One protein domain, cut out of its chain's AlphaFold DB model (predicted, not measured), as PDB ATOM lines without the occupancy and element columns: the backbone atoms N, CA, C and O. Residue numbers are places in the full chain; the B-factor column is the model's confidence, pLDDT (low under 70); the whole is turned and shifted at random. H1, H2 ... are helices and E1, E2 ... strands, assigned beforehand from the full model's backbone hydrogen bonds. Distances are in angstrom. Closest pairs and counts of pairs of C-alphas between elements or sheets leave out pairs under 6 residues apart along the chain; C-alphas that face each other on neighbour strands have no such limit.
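Overview. This is residues 4 to 125 of the 184 residues of the protein "Ferredoxin" of Chloroflexi bacterium (UniProt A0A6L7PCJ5). A body largely of loops holds the short strand E1 near its middle, with the short helix H1 on one side and a helical hairpin, H2 and H3, packed on the other. From this body the long helix H4 leads away as an arm, with residues 113 to 125 sticking out. The printed part has 122 residues, with four named helices and one named strand in the order H1, E1, H2, H3, H4; under half of the residues are in named elements, and the class is mostly helix. The whole is compact, with a radius of gyration of the C-alphas of 15.1 A, and its outline is elongated, 52 by 31 by 25 A.

Along the chain. Residues 4 to 15 hold no named element. H1, residues 16 to 20, begins at C-alpha 16 (-24.503, -24.068, 337.071). E1 is residues 58 to 60. H2, residues 70 to 78, is 13.0 A long, and H3, residues 82 to 90, 12.0 A. H4, residues 98 to 123, is 35.9 A long and ends at C-alpha 123 (-58.547, -23.969, 344.878).

Arrangement. Residues 4 to 5 pair antiparallel with residues 58 to 59 of E1, which pairs with no named strand. Residues 26 to 27 pair antiparallel with residues 37 to 38. H2 and H3 form a hairpin and touch, the closest C-alphas being those of Trp 78 and Ala 85, 5.0 A apart. They run opposite ways at a shallow tilt of 32 degrees, only just short of steep. H1 and H4 touch no helix. H2, H3 and H4 have every O i to N i+4 pair within hydrogen-bond range; H1 has 0 of 1, and 1 of 2 O i to N i+3 pairs.

Size, cuts and confidence. The C-alphas of Gly 31 and Glu 125, the two farthest apart, are 53.5 A apart. Without residues 113 to 125, which stand free, the body spans 36 by 31 by 24 A. The printed part has no cut. The link from H1 to E1, 37 residues, is long. Mean pLDDT of the printed part is 83.3; residues 95 to 125 are under 70.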
ATOM      1  N   VAL A   4     -36.390 -26.266 328.640       96.12
ATOM      2  CA  VAL A   4     -35.782 -25.829 327.382       96.12
ATOM      3  C   VAL A   4     -34.828 -24.674 327.654       96.12
ATOM      4  O   VAL A   4     -35.191 -23.689 328.296       96.12
ATOM      5  N   ILE A   5     -33.602 -24.776 327.134       95.56
ATOM      6  CA  ILE A   5     -32.621 -23.687 327.188       95.56
ATOM      7  C   ILE A   5     -32.833 -22.762 325.991       95.56
ATOM      8  O   ILE A   5     -32.900 -23.217 324.848       95.56
ATOM      9  N   THR A   6     -32.913 -21.463 326.257       94.56
ATOM     10  CA  THR A   6     -33.249 -20.422 325.279       94.56
ATOM     11  C   THR A   6     -32.074 -19.477 325.003       94.56
ATOM     12  O   THR A   6     -30.944 -19.673 325.462       94.56
ATOM     13  N   GLN A   7     -32.352 -18.422 324.232       92.50
ATOM     14  CA  GLN A   7     -31.395 -17.439 323.732       92.50
ATOM     15  C   GLN A   7     -30.472 -16.837 324.801       92.50
ATOM     16  O   GLN A   7     -29.312 -16.559 324.504       92.50
ATOM     17  N   ALA A   8     -30.942 -16.648 326.038       90.25
ATOM     18  CA  ALA A   8     -30.146 -16.024 327.099       90.25
ATOM     19  C   ALA A   8     -28.899 -16.843 327.497       90.25
ATOM     20  O   ALA A   8     -27.962 -16.301 328.076       90.25
ATOM     21  N   CYS A   9     -28.838 -18.133 327.148       93.31
ATOM     22  CA  CYS A   9     -27.668 -18.976 327.398       93.31
ATOM     23  C   CYS A   9     -26.516 -18.736 326.398       93.31
ATOM     24  O   CYS A   9     -25.366 -19.091 326.683       93.31
ATOM     25  N   ILE A  10     -26.811 -18.147 325.233       91.88
ATOM     26  CA  ILE A  10     -25.849 -17.943 324.145       91.88
ATOM     27  C   ILE A  10     -24.687 -17.070 324.637       91.88
ATOM     28  O   ILE A  10     -24.893 -15.971 325.139       91.88
ATOM     29  N   GLU A  11     -23.460 -17.572 324.485       88.19
ATOM     30  CA  GLU A  11     -22.185 -16.963 324.908       88.19
ATOM     31  C   GLU A  11     -21.931 -16.878 326.423       88.19
ATOM     32  O   GLU A  11     -20.777 -16.699 326.812       88.19
ATOM     33  N   VAL A  12     -22.939 -17.114 327.269       88.50
ATOM     34  CA  VAL A  12     -22.792 -17.136 328.736       88.50
ATOM     35  C   VAL A  12     -22.222 -18.474 329.210       88.50
ATOM     36  O   VAL A  12     -21.159 -18.500 329.823       88.50
ATOM     37  N   ARG A  13     -22.902 -19.587 328.888       89.19
ATOM     38  CA  ARG A  13     -22.481 -20.974 329.192       89.19
ATOM     39  C   ARG A  13     -21.888 -21.158 330.602       89.19
ATOM     40  O   ARG A  13     -20.792 -21.689 330.754       89.19
ATOM     41  N   ASP A  14     -22.624 -20.722 331.620       90.44
ATOM     42  CA  ASP A  14     -22.176 -20.731 333.023       90.44
ATOM     43  C   ASP A  14     -22.105 -22.139 333.652       90.44
ATOM     44  O   ASP A  14     -21.312 -22.377 334.554       90.44
ATOM     45  N   GLN A  15     -22.880 -23.098 333.131       94.12
ATOM     46  CA  GLN A  15     -22.895 -24.512 333.547       94.12
ATOM     47  C   GLN A  15     -23.429 -24.806 334.964       94.12
ATOM     48  O   GLN A  15     -23.565 -25.981 335.296       94.12
ATOM     49  N   SER A  16     -23.867 -23.815 335.756       94.56
ATOM     50  CA  SER A  16     -24.503 -24.068 337.071       94.56
ATOM     51  C   SER A  16     -25.708 -25.020 337.007       94.56
ATOM     52  O   SER A  16     -25.961 -25.787 337.934       94.56
ATOM     53  N   CYS A  17     -26.446 -25.022 335.892       95.62
ATOM     54  CA  CYS A  17     -27.575 -25.930 335.674       95.62
ATOM     55  C   CYS A  17     -27.168 -27.412 335.554       95.62
ATOM     56  O   CYS A  17     -27.977 -28.288 335.858       95.62
ATOM     57  N   VAL A  18     -25.929 -27.701 335.140       96.06
ATOM     58  CA  VAL A  18     -25.413 -29.068 334.980       96.06
ATOM     59  C   VAL A  18     -25.199 -29.706 336.351       96.06
ATOM     60  O   VAL A  18     -25.613 -30.838 336.568       96.06
ATOM     61  N   GLU A  19     -24.642 -28.961 337.310       94.44
ATOM     62  CA  GLU A  19     -24.325 -29.474 338.652       94.44
ATOM     63  C   GLU A  19     -25.563 -29.821 339.491       94.44
ATOM     64  O   GLU A  19     -25.495 -30.648 340.402       94.44
ATOM     65  N   VAL A  20     -26.700 -29.183 339.203       96.62
ATOM     66  CA  VAL A  20     -27.956 -29.380 339.946       96.62
ATOM     67  C   VAL A  20     -28.878 -30.419 339.308       96.62
ATOM     68  O   VAL A  20     -29.880 -30.797 339.918       96.62
ATOM     69  N   CYS A  21     -28.579 -30.881 338.090       96.81
ATOM     70  CA  CYS A  21     -29.438 -31.804 337.360       96.81
ATOM     71  C   CYS A  21     -29.322 -33.234 337.929       96.81
ATOM     72  O   CYS A  21     -28.286 -33.872 337.777       96.81
ATOM     73  N   PRO A  22     -30.385 -33.820 338.516       95.94
ATOM     74  CA  PRO A  22     -30.310 -35.128 339.180       95.94
ATOM     75  C   PRO A  22     -30.154 -36.323 338.224       95.94
ATOM     76  O   PRO A  22     -29.923 -37.444 338.676       95.94
ATOM     77  N   VAL A  23     -30.357 -36.100 336.925       96.56
ATOM     78  CA  VAL A  23     -30.326 -37.121 335.864       96.56
ATOM     79  C   VAL A  23     -29.283 -36.819 334.788       96.56
ATOM     80  O   VAL A  23     -29.280 -37.491 333.763       96.56
ATOM     81  N   ASP A  24     -28.443 -35.797 334.998       95.81
ATOM     82  CA  ASP A  24     -27.375 -35.395 334.070       95.81
ATOM     83  C   ASP A  24     -27.830 -35.267 332.597       95.81
ATOM     84  O   ASP A  24     -27.139 -35.687 331.678       95.81
ATOM     85  N   CYS A  25     -29.018 -34.700 332.348       95.94
ATOM     86  CA  CYS A  25     -29.604 -34.614 331.000       95.94
ATOM     87  C   CYS A  25     -29.189 -33.371 330.188       95.94
ATOM     88  O   CYS A  25     -29.731 -33.144 329.102       95.94
ATOM     89  N   ILE A  26     -28.264 -32.559 330.709       96.62
ATOM     90  CA  ILE A  26     -27.808 -31.300 330.102       96.62
ATOM     91  C   ILE A  26     -26.409 -31.500 329.526       96.62
ATOM     92  O   ILE A  26     -25.483 -31.836 330.264       96.62
ATOM     93  N   HIS A  27     -26.242 -31.257 328.226       95.44
ATOM     94  CA  HIS A  27     -24.988 -31.508 327.519       95.44
ATOM     95  C   HIS A  27     -24.541 -30.307 326.679       95.44
ATOM     96  O   HIS A  27     -25.329 -29.425 326.328       95.44
ATOM     97  N   PHE A  28     -23.242 -30.271 326.393       94.38
ATOM     98  CA  PHE A  28     -22.581 -29.271 325.560       94.38
ATOM     99  C   PHE A  28     -21.198 -29.779 325.136       94.38
ATOM    100  O   PHE A  28     -20.575 -30.565 325.853       94.38
ATOM    101  N   GLU A  29     -20.692 -29.294 324.004       93.44
ATOM    102  CA  GLU A  29     -19.308 -29.487 323.576       93.44
ATOM    103  C   GLU A  29     -18.502 -28.192 323.745       93.44
ATOM    104  O   GLU A  29     -18.787 -27.145 323.148       93.44
ATOM    105  N   GLU A  30     -17.468 -28.263 324.588       88.94
ATOM    106  CA  GLU A  30     -16.595 -27.130 324.887       88.94
ATOM    107  C   GLU A  30     -15.894 -26.605 323.628       88.94
ATOM    108  O   GLU A  30     -15.158 -27.317 322.950       88.94
ATOM    109  N   GLY A  31     -16.076 -25.314 323.346       85.69
ATOM    110  CA  GLY A  31     -15.418 -24.629 322.230       85.69
ATOM    111  C   GLY A  31     -16.174 -24.679 320.900       85.69
ATOM    112  O   GLY A  31     -15.861 -23.874 320.026       85.69
ATOM    113  N   GLU A  32     -17.190 -25.533 320.768       89.94
ATOM    114  CA  GLU A  32     -18.028 -25.628 319.564       89.94
ATOM    115  C   GLU A  32     -19.416 -25.021 319.791       89.94
ATOM    116  O   GLU A  32     -19.896 -24.229 318.976       89.94
ATOM    117  N   ASP A  33     -20.041 -25.323 320.930       92.56
ATOM    118  CA  ASP A  33     -21.398 -24.872 321.214       92.56
ATOM    119  C   ASP A  33     -21.438 -23.471 321.834       92.56
ATOM    120  O   ASP A  33     -20.657 -23.123 322.727       92.56
ATOM    121  N   ARG A  34     -22.387 -22.643 321.375       92.12
ATOM    122  CA  ARG A  34     -22.638 -21.298 321.928       92.12
ATOM    123  C   ARG A  34     -23.569 -21.313 323.142       92.12
ATOM    124  O   ARG A  34     -23.549 -20.346 323.893       92.12
ATOM    125  N   MET A  35     -24.334 -22.381 323.351       93.69
ATOM    126  CA  MET A  35     -25.278 -22.577 324.460       93.69
ATOM    127  C   MET A  35     -25.276 -24.048 324.902       93.69
ATOM    128  O   MET A  35     -24.684 -24.882 324.223       93.69
ATOM    129  N   LEU A  36     -25.917 -24.355 326.030       95.56
ATOM    130  CA  LEU A  36     -26.138 -25.730 326.490       95.56
ATOM    131  C   LEU A  36     -27.474 -26.266 325.947       95.56
ATOM    132  O   LEU A  36     -28.353 -25.473 325.604       95.56
ATOM    133  N   TYR A  37     -27.641 -27.591 325.925       96.56
ATOM    134  CA  TYR A  37     -28.857 -28.253 325.441       96.56
ATOM    135  C   TYR A  37     -29.387 -29.267 326.461       96.56
ATOM    136  O   TYR A  37     -28.605 -29.956 327.119       96.56
ATOM    137  N   ILE A  38     -30.714 -29.352 326.598       96.62
ATOM    138  CA  ILE A  38     -31.404 -30.310 327.479       96.62
ATOM    139  C   ILE A  38     -32.004 -31.446 326.649       96.62
ATOM    140  O   ILE A  38     -32.656 -31.206 325.632       96.62
ATOM    141  N   GLU A  39     -31.829 -32.690 327.107       95.88
ATOM    142  CA  GLU A  39     -32.463 -33.852 326.486       95.88
ATOM    143  C   GLU A  39     -33.904 -33.994 326.991       95.88
ATOM    144  O   GLU A  39     -34.111 -34.345 328.159       95.88
ATOM    145  N   PRO A  40     -34.922 -33.820 326.133       93.00
ATOM    146  CA  PRO A  40     -36.305 -33.806 326.595       93.00
ATOM    147  C   PRO A  40     -36.797 -35.177 327.069       93.00
ATOM    148  O   PRO A  40     -37.712 -35.268 327.879       93.00
ATOM    149  N   VAL A  41     -36.190 -36.257 326.570       92.19
ATOM    150  CA  VAL A  41     -36.569 -37.634 326.917       92.19
ATOM    151  C   VAL A  41     -36.013 -38.045 328.281       92.19
ATOM    152  O   VAL A  41     -36.645 -38.836 328.981       92.19
ATOM    153  N   ALA A  42     -34.840 -37.531 328.655       94.19
ATOM    154  CA  ALA A  42     -34.193 -37.846 329.926       94.19
ATOM    155  C   ALA A  42     -34.596 -36.881 331.052       94.19
ATOM    156  O   ALA A  42     -34.509 -37.246 332.225       94.19
ATOM    157  N   CYS A  43     -35.051 -35.672 330.712       96.31
ATOM    158  CA  CYS A  43     -35.562 -34.707 331.677       96.31
ATOM    159  C   CYS A  43     -36.764 -35.273 332.457       96.31
ATOM    160  O   CYS A  43     -37.686 -35.851 331.885       96.31
ATOM    161  N   ILE A  44     -36.750 -35.094 333.780       95.38
ATOM    162  CA  ILE A  44     -37.797 -35.581 334.696       95.38
ATOM    163  C   ILE A  44     -38.641 -34.451 335.300       95.38
ATOM    164  O   ILE A  44     -39.270 -34.653 336.336       95.38
ATOM    165  N   ASP A  45     -38.600 -33.257 334.707       94.25
ATOM    166  CA  ASP A  45     -39.375 -32.086 335.137       94.25
ATOM    167  C   ASP A  45     -39.165 -31.701 336.613       94.25
ATOM    168  O   ASP A  45     -40.093 -31.334 337.329       94.25
ATOM    169  N   CYS A  46     -37.928 -31.816 337.110       94.88
ATOM    170  CA  CYS A  46     -37.636 -31.552 338.523       94.88
ATOM    171  C   CYS A  46     -37.523 -30.061 338.889       94.88
ATOM    172  O   CYS A  46     -37.532 -29.744 340.077       94.88
ATOM    173  N   GLY A  47     -37.356 -29.166 337.906       92.12
ATOM    174  CA  GLY A  47     -37.256 -27.715 338.115       92.12
ATOM    175  C   GLY A  47     -36.004 -27.223 338.845       92.12
ATOM    176  O   GLY A  47     -35.926 -26.057 339.207       92.12
ATOM    177  N   ALA A  48     -35.002 -28.075 339.081       94.50
ATOM    178  CA  ALA A  48     -33.796 -27.670 339.811       94.50
ATOM    179  C   ALA A  48     -32.881 -26.731 339.001       94.50
ATOM    180  O   ALA A  48     -32.167 -25.916 339.581       94.50
ATOM    181  N   CYS A  49     -32.884 -26.855 337.672       95.69
ATOM    182  CA  CYS A  49     -31.999 -26.113 336.776       95.69
ATOM    183  C   CYS A  49     -32.432 -24.660 336.539       95.69
ATOM    184  O   CYS A  49     -31.563 -23.810 336.357       95.69
ATOM    185  N   GLU A  50     -33.733 -24.371 336.573       92.56
ATOM    186  CA  GLU A  50     -34.308 -23.039 336.350       92.56
ATOM    187  C   GLU A  50     -33.754 -21.981 337.326       92.56
ATOM    188  O   GLU A  50     -33.045 -21.086 336.867       92.56
ATOM    189  N   PRO A  51     -33.911 -22.107 338.662       92.44
ATOM    190  CA  PRO A  51     -33.398 -21.111 339.610       92.44
ATOM    191  C   PRO A  51     -31.869 -21.132 339.755       92.44
ATOM    192  O   PRO A  51     -31.294 -20.270 340.418       92.44
ATOM    193  N   ALA A  52     -31.201 -22.147 339.199       93.19
ATOM    194  CA  ALA A  52     -29.746 -22.245 339.200       93.19
ATOM    195  C   ALA A  52     -29.107 -21.465 338.042       93.19
ATOM    196  O   ALA A  52     -27.903 -21.213 338.073       93.19
ATOM    197  N   CYS A  53     -29.874 -21.105 337.007       93.19
ATOM    198  CA  CYS A  53     -29.351 -20.362 335.871       93.19
ATOM    199  C   CYS A  53     -29.205 -18.871 336.234       93.19
ATOM    200  O   CYS A  53     -30.208 -18.213 336.478       93.19
ATOM    201  N   PRO A  54     -27.997 -18.280 336.208       88.50
ATOM    202  CA  PRO A  54     -27.803 -16.881 336.616       88.50
ATOM    203  C   PRO A  54     -28.397 -15.845 335.644       88.50
ATOM    204  O   PRO A  54     -28.432 -14.656 335.960       88.50
ATOM    205  N   VAL A  55     -28.792 -16.282 334.447       88.44
ATOM    206  CA  VAL A  55     -29.346 -15.451 333.365       88.44
ATOM    207  C   VAL A  55     -30.766 -15.871 332.982       88.44
ATOM    208  O   VAL A  55     -31.249 -15.455 331.933       88.44
ATOM    209  N   ASP A  56     -31.395 -16.734 333.790       89.06
ATOM    210  CA  ASP A  56     -32.775 -17.204 333.607       89.06
ATOM    211  C   ASP A  56     -33.065 -17.696 332.177       89.06
ATOM    212  O   ASP A  56     -34.071 -17.364 331.556       89.06
ATOM    213  N   ALA A  57     -32.141 -18.477 331.610       92.38
ATOM    214  CA  ALA A  57     -32.255 -18.959 330.233       92.38
ATOM    215  C   ALA A  57     -33.117 -20.220 330.078       92.38
ATOM    216  O   ALA A  57     -33.310 -20.678 328.950       92.38
ATOM    217  N   ILE A  58     -33.566 -20.818 331.180       94.00
ATOM    218  CA  ILE A  58     -34.214 -22.129 331.199       94.00
ATOM    219  C   ILE A  58     -35.679 -21.936 331.568       94.00
ATOM    220  O   ILE A  58     -35.964 -21.386 332.622       94.00
ATOM    221  N   PHE A  59     -36.577 -22.415 330.711       92.94
ATOM    222  CA  PHE A  59     -38.026 -22.324 330.896       92.94
ATOM    223  C   PHE A  59     -38.654 -23.711 330.774       92.94
ATOM    224  O   PHE A  59     -38.121 -24.560 330.053       92.94
ATOM    225  N   ASP A  60     -39.783 -23.947 331.441       92.88
ATOM    226  CA  ASP A  60     -40.626 -25.107 331.134       92.88
ATOM    227  C   ASP A  60     -41.284 -24.907 329.756       92.88
ATOM    228  O   ASP A  60     -41.684 -23.796 329.405       92.88
ATOM    229  N   GLU A  61     -41.419 -25.984 328.978       89.94
ATOM    230  CA  GLU A  61     -42.009 -26.002 327.633       89.94
ATOM    231  C   GLU A  61     -43.339 -25.224 327.485       89.94
ATOM    232  O   GLU A  61     -43.472 -24.490 326.499       89.94
ATOM    233  N   PRO A  62     -44.327 -25.332 328.400       86.88
ATOM    234  CA  PRO A  62     -45.586 -24.599 328.292       86.88
ATOM    235  C   PRO A  62     -45.465 -23.107 328.634       86.88
ATOM    236  O   PRO A  62     -46.331 -22.337 328.215       86.88
ATOM    237  N   ASP A  63     -44.411 -22.700 329.343       86.81
ATOM    238  CA  ASP A  63     -44.203 -21.323 329.808       86.81
ATOM    239  C   ASP A  63     -43.286 -20.520 328.865       86.81
ATOM    240  O   ASP A  63     -43.048 -19.319 329.069       86.81
ATOM    241  N   LEU A  64     -42.794 -21.148 327.784       83.75
ATOM    242  CA  LEU A  64     -41.978 -20.450 326.798       83.75
ATOM    243  C   LEU A  64     -42.753 -19.301 326.135       83.75
ATOM    244  O   LEU A  64     -43.879 -19.476 325.665       83.75
ATOM    245  N   PRO A  65     -42.118 -18.121 325.997       84.38
ATOM    246  CA  PRO A  65     -42.587 -17.095 325.078       84.38
ATOM    247  C   PRO A  65     -42.790 -17.643 323.653       84.38
ATOM    248  O   PRO A  65     -41.956 -18.405 323.159       84.38
ATOM    249  N   ASP A  66     -43.838 -17.186 322.954       83.94
ATOM    250  CA  ASP A  66     -44.144 -17.580 321.565       83.94
ATOM    251  C   ASP A  66     -42.949 -17.391 320.606       83.94
ATOM    252  O   ASP A  66     -42.744 -18.174 319.677       83.94
ATOM    253  N   ASP A  67     -42.138 -16.356 320.829       81.62
ATOM    254  CA  ASP A  67     -40.941 -16.049 320.049       81.62
ATOM    255  C   ASP A  67     -39.780 -17.020 320.304       81.62
ATOM    256  O   ASP A  67     -38.901 -17.146 319.453       81.62
ATOM    257  N   MET A  68     -39.802 -17.764 321.411       87.25
ATOM    258  CA  MET A  68     -38.741 -18.686 321.828       87.25
ATOM    259  C   MET A  68     -39.107 -20.169 321.681       87.25
ATOM    260  O   MET A  68     -38.241 -21.021 321.852       87.25
ATOM    261  N   VAL A  69     -40.332 -20.511 321.270       89.44
ATOM    262  CA  VAL A  69     -40.785 -21.911 321.082       89.44
ATOM    263  C   VAL A  69     -39.869 -22.720 320.150       89.44
ATOM    264  O   VAL A  69     -39.695 -23.926 320.308       89.44
ATOM    265  N   HIS A  70     -39.218 -22.064 319.188       91.75
ATOM    266  CA  HIS A  70     -38.280 -22.718 318.274       91.75
ATOM    267  C   HIS A  70     -37.043 -23.314 318.978       91.75
ATOM    268  O   HIS A  70     -36.411 -24.221 318.430       91.75
ATOM    269  N   PHE A  71     -36.707 -22.858 320.192       94.44
ATOM    270  CA  PHE A  71     -35.626 -23.435 320.993       94.44
ATOM    271  C   PHE A  71     -35.935 -24.855 321.463       94.44
ATOM    272  O   PHE A  71     -34.997 -25.642 321.605       94.44
ATOM    273  N   THR A  72     -37.208 -25.230 321.617       94.38
ATOM    274  CA  THR A  72     -37.594 -26.607 321.950       94.38
ATOM    275  C   THR A  72     -37.050 -27.572 320.902       94.38
ATOM    276  O   THR A  72     -36.355 -28.530 321.234       94.38
ATOM    277  N   GLU A  73     -37.253 -27.267 319.616       94.19
ATOM    278  CA  GLU A  73     -36.716 -28.081 318.523       94.19
ATOM    279  C   GLU A  73     -35.186 -28.100 318.500       94.19
ATOM    280  O   GLU A  73     -34.603 -29.138 318.211       94.19
ATOM    281  N   ILE A  74     -34.534 -26.969 318.786       95.38
ATOM    282  CA  ILE A  74     -33.068 -26.861 318.784       95.38
ATOM    283  C   ILE A  74     -32.454 -27.766 319.860       95.38
ATOM    284  O   ILE A  74     -31.494 -28.481 319.571       95.38
ATOM    285  N   ASN A  75     -33.032 -27.770 321.065       95.56
ATOM    286  CA  ASN A  75     -32.581 -28.612 322.173       95.56
ATOM    287  C   ASN A  75     -32.666 -30.098 321.805       95.56
ATOM    288  O   ASN A  75     -31.707 -30.831 322.018       95.56
ATOM    289  N   VAL A  76     -33.758 -30.532 321.164       95.44
ATOM    290  CA  VAL A  76     -33.896 -31.922 320.693       95.44
ATOM    291  C   VAL A  76     -32.940 -32.226 319.537       95.44
ATOM    292  O   VAL A  76     -32.326 -33.294 319.493       95.44
ATOM    293  N   LEU A  77     -32.834 -31.299 318.580       95.81
ATOM    294  CA  LEU A  77     -32.075 -31.482 317.346       95.81
ATOM    295  C   LEU A  77     -30.607 -31.779 317.637       95.81
ATOM    296  O   LEU A  77     -30.038 -32.627 316.958       95.81
ATOM    297  N   TRP A  78     -30.030 -31.162 318.669       96.44
ATOM    298  CA  TRP A  78     -28.629 -31.362 319.034       96.44
ATOM    299  C   TRP A  78     -28.282 -32.835 319.305       96.44
ATOM    300  O   TRP A  78     -27.231 -33.302 318.886       96.44
ATOM    301  N   TYR A  79     -29.199 -33.620 319.883       94.62
ATOM    302  CA  TYR A  79     -28.977 -35.049 320.165       94.62
ATOM    303  C   TYR A  79     -29.023 -35.949 318.924       94.62
ATOM    304  O   TYR A  79     -28.592 -37.101 318.972       94.62
ATOM    305  N   SER A  80     -29.576 -35.452 317.814       95.44
ATOM    306  CA  SER A  80     -29.648 -36.183 316.541       95.44
ATOM    307  C   SER A  80     -28.633 -35.674 315.517       95.44
ATOM    308  O   SER A  80     -28.066 -36.468 314.770       95.44
ATOM    309  N   ASP A  81     -28.430 -34.357 315.469       96.00
ATOM    310  CA  ASP A  81     -27.553 -33.642 314.545       96.00
ATOM    311  C   ASP A  81     -27.032 -32.346 315.218       96.00
ATOM    312  O   ASP A  81     -27.662 -31.282 315.109       96.00
ATOM    313  N   PRO A  82     -25.896 -32.424 315.944       94.19
ATOM    314  CA  PRO A  82     -25.298 -31.277 316.632       94.19
ATOM    315  C   PRO A  82     -24.962 -30.118 315.688       94.19
ATOM    316  O   PRO A  82     -25.194 -28.955 316.021       94.19
ATOM    317  N   ASP A  83     -24.475 -30.416 314.481       94.50
ATOM    318  CA  ASP A  83     -24.087 -29.402 313.499       94.50
ATOM    319  C   ASP A  83     -25.302 -28.616 312.993       94.50
ATOM    320  O   ASP A  83     -25.250 -27.387 312.868       94.50
ATOM    321  N   ALA A  84     -26.428 -29.294 312.757       94.62
ATOM    322  CA  ALA A  84     -27.672 -28.631 312.385       94.62
ATOM    323  C   ALA A  84     -28.235 -27.765 313.523       94.62
ATOM    324  O   ALA A  84     -28.733 -26.665 313.261       94.62
ATOM    325  N   ALA A  85     -28.141 -28.219 314.777       93.75
ATOM    326  CA  ALA A  85     -28.548 -27.421 315.935       93.75
ATOM    327  C   ALA A  85     -27.693 -26.154 316.069       93.75
ATOM    328  O   ALA A  85     -28.233 -25.048 316.154       93.75
ATOM    329  N   ARG A  86     -26.366 -26.288 315.958       93.25
ATOM    330  CA  ARG A  86     -25.425 -25.158 315.954       93.25
ATOM    331  C   ARG A  86     -25.724 -24.172 314.838       93.25
ATOM    332  O   ARG A  86     -25.716 -22.969 315.079       93.25
ATOM    333  N   ALA A  87     -26.043 -24.659 313.640       93.25
ATOM    334  CA  ALA A  87     -26.402 -23.804 312.516       93.25
ATOM    335  C   ALA A  87     -27.654 -22.957 312.802       93.25
ATOM    336  O   ALA A  87     -27.705 -21.801 312.393       93.25
ATOM    337  N   ARG A  88     -28.638 -23.485 313.544       91.81
ATOM    338  CA  ARG A  88     -29.825 -22.705 313.940       91.81
ATOM    339  C   ARG A  88     -29.526 -21.630 314.982       91.81
ATOM    340  O   ARG A  88     -30.214 -20.618 314.999       91.81
ATOM    341  N   VAL A  89     -28.507 -21.831 315.814       90.62
ATOM    342  CA  VAL A  89     -28.091 -20.879 316.859       90.62
ATOM    343  C   VAL A  89     -27.033 -19.888 316.351       90.62
ATOM    344  O   VAL A  89     -26.844 -18.824 316.938       90.62
ATOM    345  N   ALA A  90     -26.344 -20.196 315.250       88.44
ATOM    346  CA  ALA A  90     -25.224 -19.410 314.733       88.44
ATOM    347  C   ALA A  90     -25.588 -17.944 314.445       88.44
ATOM    348  O   ALA A  90     -24.833 -17.050 314.820       88.44
ATOM    349  N   ASP A  91     -26.759 -17.703 313.853       85.19
ATOM    350  CA  ASP A  91     -27.211 -16.359 313.467       85.19
ATOM    351  C   ASP A  91     -28.042 -15.656 314.555       85.19
ATOM    352  O   ASP A  91     -28.432 -14.498 314.391       85.19
ATOM    353  N   ILE A  92     -28.316 -16.333 315.676       86.12
ATOM    354  CA  ILE A  92     -29.072 -15.747 316.782       86.12
ATOM    355  C   ILE A  92     -28.125 -14.842 317.590       86.12
ATOM    356  O   ILE A  92     -27.070 -15.304 318.052       86.12
ATOM    357  N   PRO A  93     -28.457 -13.549 317.762       82.06
ATOM    358  CA  PRO A  93     -27.642 -12.650 318.565       82.06
ATOM    359  C   PRO A  93     -27.704 -13.061 320.038       82.06
ATOM    360  O   PRO A  93     -28.763 -13.445 320.534       82.06
ATOM    361  N   ALA A  94     -26.588 -12.955 320.760       77.94
ATOM    362  CA  ALA A  94     -26.646 -12.993 322.217       77.94
ATOM    363  C   ALA A  94     -27.460 -11.781 322.699       77.94
ATOM    364  O   ALA A  94     -27.364 -10.700 322.112       77.94
ATOM    365  N   LEU A  95     -28.291 -11.956 323.728       69.88
ATOM    366  CA  LEU A  95     -29.030 -10.835 324.302       69.88
ATOM    367  C   LEU A  95     -28.024  -9.893 324.982       69.88
ATOM    368  O   LEU A  95     -27.465 -10.220 326.029       69.88
ATOM    369  N   GLU A  96     -27.764  -8.729 324.379       50.06
ATOM    370  CA  GLU A  96     -27.097  -7.630 325.080       50.06
ATOM    371  C   GLU A  96     -28.011  -7.200 326.237       50.06
ATOM    372  O   GLU A  96     -29.178  -6.890 326.011       50.06
ATOM    373  N   GLY A  97     -27.503  -7.218 327.474       50.16
ATOM    374  CA  GLY A  97     -28.298  -6.863 328.655       50.16
ATOM    375  C   GLY A  97     -28.932  -8.058 329.369       50.16
ATOM    376  O   GLY A  97     -30.121  -8.045 329.665       50.16
ATOM    377  N   ALA A  98     -28.143  -9.081 329.719       49.34
ATOM    378  CA  ALA A  98     -28.585 -10.172 330.600       49.34
ATOM    379  C   ALA A  98     -29.251  -9.673 331.908       49.34
ATOM    380  O   ALA A  98     -30.097 -10.364 332.462       49.34
ATOM    381  N   GLU A  99     -28.937  -8.453 332.369       48.47
ATOM    382  CA  GLU A  99     -29.651  -7.778 333.467       48.47
ATOM    383  C   GLU A  99     -31.101  -7.393 333.116       48.47
ATOM    384  O   GLU A  99     -31.982  -7.517 333.961       48.47
ATOM    385  N   GLU A 100     -31.377  -6.958 331.886       45.31
ATOM    386  CA  GLU A 100     -32.729  -6.636 331.407       45.31
ATOM    387  C   GLU A 100     -33.531  -7.902 331.085       45.31
ATOM    388  O   GLU A 100     -34.730  -7.946 331.363       45.31
ATOM    389  N   ALA A 101     -32.875  -8.954 330.582       48.81
ATOM    390  CA  ALA A 101     -33.484 -10.277 330.421       48.81
ATOM    391  C   ALA A 101     -33.848 -10.896 331.782       48.81
ATOM    392  O   ALA A 101     -34.976 -11.354 331.955       48.81
ATOM    393  N   ARG A 102     -32.949 -10.803 332.771       56.12
ATOM    394  CA  ARG A 102     -33.207 -11.192 334.164       56.12
ATOM    395  C   ARG A 102     -34.337 -10.375 334.793       56.12
ATOM    396  O   ARG A 102     -35.211 -10.946 335.424       56.12
ATOM    397  N   ALA A 103     -34.393  -9.060 334.569       55.53
ATOM    398  CA  ALA A 103     -35.505  -8.238 335.056       55.53
ATOM    399  C   ALA A 103     -36.853  -8.624 334.410       55.53
ATOM    400  O   ALA A 103     -37.894  -8.572 335.065       55.53
ATOM    401  N   ALA A 104     -36.851  -9.017 333.133       50.12
ATOM    402  CA  ALA A 104     -38.045  -9.492 332.439       50.12
ATOM    403  C   ALA A 104     -38.471 -10.900 332.893       50.12
ATOM    404  O   ALA A 104     -39.671 -11.155 333.009       50.12
ATOM    405  N   ALA A 105     -37.510 -11.785 333.173       56.50
ATOM    406  CA  ALA A 105     -37.745 -13.113 333.731       56.50
ATOM    407  C   ALA A 105     -38.246 -13.032 335.182       56.50
ATOM    408  O   ALA A 105     -39.265 -13.637 335.488       56.50
ATOM    409  N   GLU A 106     -37.635 -12.203 336.038       58.19
ATOM    410  CA  GLU A 106     -38.112 -11.916 337.401       58.19
ATOM    411  C   GLU A 106     -39.548 -11.360 337.372       58.19
ATOM    412  O   GLU A 106     -40.405 -11.836 338.110       58.19
ATOM    413  N   ALA A 107     -39.859 -10.424 336.466       59.38
ATOM    414  CA  ALA A 107     -41.215  -9.888 336.322       59.38
ATOM    415  C   ALA A 107     -42.236 -10.936 335.836       59.38
ATOM    416  O   ALA A 107     -43.405 -10.881 336.228       59.38
ATOM    417  N   ARG A 108     -41.816 -11.882 334.982       63.88
ATOM    418  CA  ARG A 108     -42.645 -13.020 334.557       63.88
ATOM    419  C   ARG A 108     -42.843 -14.014 335.692       63.88
ATOM    420  O   ARG A 108     -43.985 -14.275 336.025       63.88
ATOM    421  N   ALA A 109     -41.782 -14.444 336.367       65.75
ATOM    422  CA  ALA A 109     -41.861 -15.329 337.525       65.75
ATOM    423  C   ALA A 109     -42.714 -14.734 338.659       65.75
ATOM    424  O   ALA A 109     -43.476 -15.450 339.300       65.75
ATOM    425  N   GLU A 110     -42.657 -13.418 338.893       64.88
ATOM    426  CA  GLU A 110     -43.562 -12.731 339.822       64.88
ATOM    427  C   GLU A 110     -45.019 -12.741 339.336       64.88
ATOM    428  O   GLU A 110     -45.935 -12.908 340.148       64.88
ATOM    429  N   ALA A 111     -45.256 -12.584 338.030       61.84
ATOM    430  CA  ALA A 111     -46.587 -12.686 337.442       61.84
ATOM    431  C   ALA A 111     -47.131 -14.122 337.510       61.84
ATOM    432  O   ALA A 111     -48.274 -14.310 337.922       61.84
ATOM    433  N   ASP A 112     -46.315 -15.123 337.199       66.69
ATOM    434  CA  ASP A 112     -46.669 -16.541 337.232       66.69
ATOM    435  C   ASP A 112     -46.873 -17.014 338.674       66.69
ATOM    436  O   ASP A 112     -47.868 -17.669 338.976       66.69
ATOM    437  N   ALA A 113     -46.037 -16.572 339.618       67.25
ATOM    438  CA  ALA A 113     -46.268 -16.780 341.045       67.25
ATOM    439  C   ALA A 113     -47.560 -16.098 341.524       67.25
ATOM    440  O   ALA A 113     -48.263 -16.649 342.373       67.25
ATOM    441  N   ALA A 114     -47.912 -14.924 340.988       65.31
ATOM    442  CA  ALA A 114     -49.175 -14.259 341.299       65.31
ATOM    443  C   ALA A 114     -50.385 -15.004 340.709       65.31
ATOM    444  O   ALA A 114     -51.418 -15.098 341.375       65.31
ATOM    445  N   VAL A 115     -50.261 -15.565 339.502       60.38
ATOM    446  CA  VAL A 115     -51.282 -16.412 338.871       60.38
ATOM    447  C   VAL A 115     -51.440 -17.714 339.653       60.38
ATOM    448  O   VAL A 115     -52.548 -18.016 340.086       60.38
ATOM    449  N   ALA A 116     -50.348 -18.412 339.962       66.06
ATOM    450  CA  ALA A 116     -50.354 -19.627 340.770       66.06
ATOM    451  C   ALA A 116     -50.903 -19.377 342.185       66.06
ATOM    452  O   ALA A 116     -51.660 -20.189 342.714       66.06
ATOM    453  N   ALA A 117     -50.593 -18.231 342.802       61.19
ATOM    454  CA  ALA A 117     -51.176 -17.834 344.081       61.19
ATOM    455  C   ALA A 117     -52.678 -17.531 343.968       61.19
ATOM    456  O   ALA A 117     -53.436 -17.873 344.877       61.19
ATOM    457  N   ALA A 118     -53.128 -16.919 342.868       59.62
ATOM    458  CA  ALA A 118     -54.544 -16.685 342.604       59.62
ATOM    459  C   ALA A 118     -55.303 -17.999 342.349       59.62
ATOM    460  O   ALA A 118     -56.407 -18.175 342.863       59.62
ATOM    461  N   GLU A 119     -54.705 -18.943 341.624       54.47
ATOM    462  CA  GLU A 119     -55.262 -20.276 341.390       54.47
ATOM    463  C   GLU A 119     -55.276 -21.127 342.663       54.47
ATOM    464  O   GLU A 119     -56.283 -21.763 342.963       54.47
ATOM    465  N   ALA A 120     -54.217 -21.081 343.476       57.06
ATOM    466  CA  ALA A 120     -54.180 -21.734 344.781       57.06
ATOM    467  C   ALA A 120     -55.211 -21.129 345.749       57.06
ATOM    468  O   ALA A 120     -55.893 -21.865 346.463       57.06
ATOM    469  N   ALA A 121     -55.389 -19.803 345.736       56.19
ATOM    470  CA  ALA A 121     -56.448 -19.136 346.491       56.19
ATOM    471  C   ALA A 121     -57.849 -19.520 345.984       56.19
ATOM    472  O   ALA A 121     -58.765 -19.658 346.792       56.19
ATOM    473  N   ALA A 122     -58.018 -19.749 344.678       53.62
ATOM    474  CA  ALA A 122     -59.265 -20.242 344.100       53.62
ATOM    475  C   ALA A 122     -59.520 -21.734 344.401       53.62
ATOM    476  O   ALA A 122     -60.674 -22.145 344.516       53.62
ATOM    477  N   ALA A 123     -58.465 -22.542 344.561       52.19
ATOM    478  CA  ALA A 123     -58.547 -23.969 344.878       52.19
ATOM    479  C   ALA A 123     -58.782 -24.251 346.376       52.19
ATOM    480  O   ALA A 123     -59.395 -25.267 346.710       52.19
ATOM    481  N   ASP A 124     -58.345 -23.352 347.268       42.09
ATOM    482  CA  ASP A 124     -58.603 -23.402 348.718       42.09
ATOM    483  C   ASP A 124     -59.814 -22.556 349.149       42.09
ATOM    484  O   ASP A 124     -60.148 -22.497 350.330       42.09
ATOM    485  N   GLU A 125     -60.540 -21.920 348.223       41.38
ATOM    486  CA  GLU A 125     -61.856 -21.383 348.554       41.38
ATOM    487  C   GLU A 125     -62.893 -22.519 348.566       41.38
ATOM    488  O   GLU A 125     -63.341 -22.965 347.506       41.38
TER     489      GLU A 125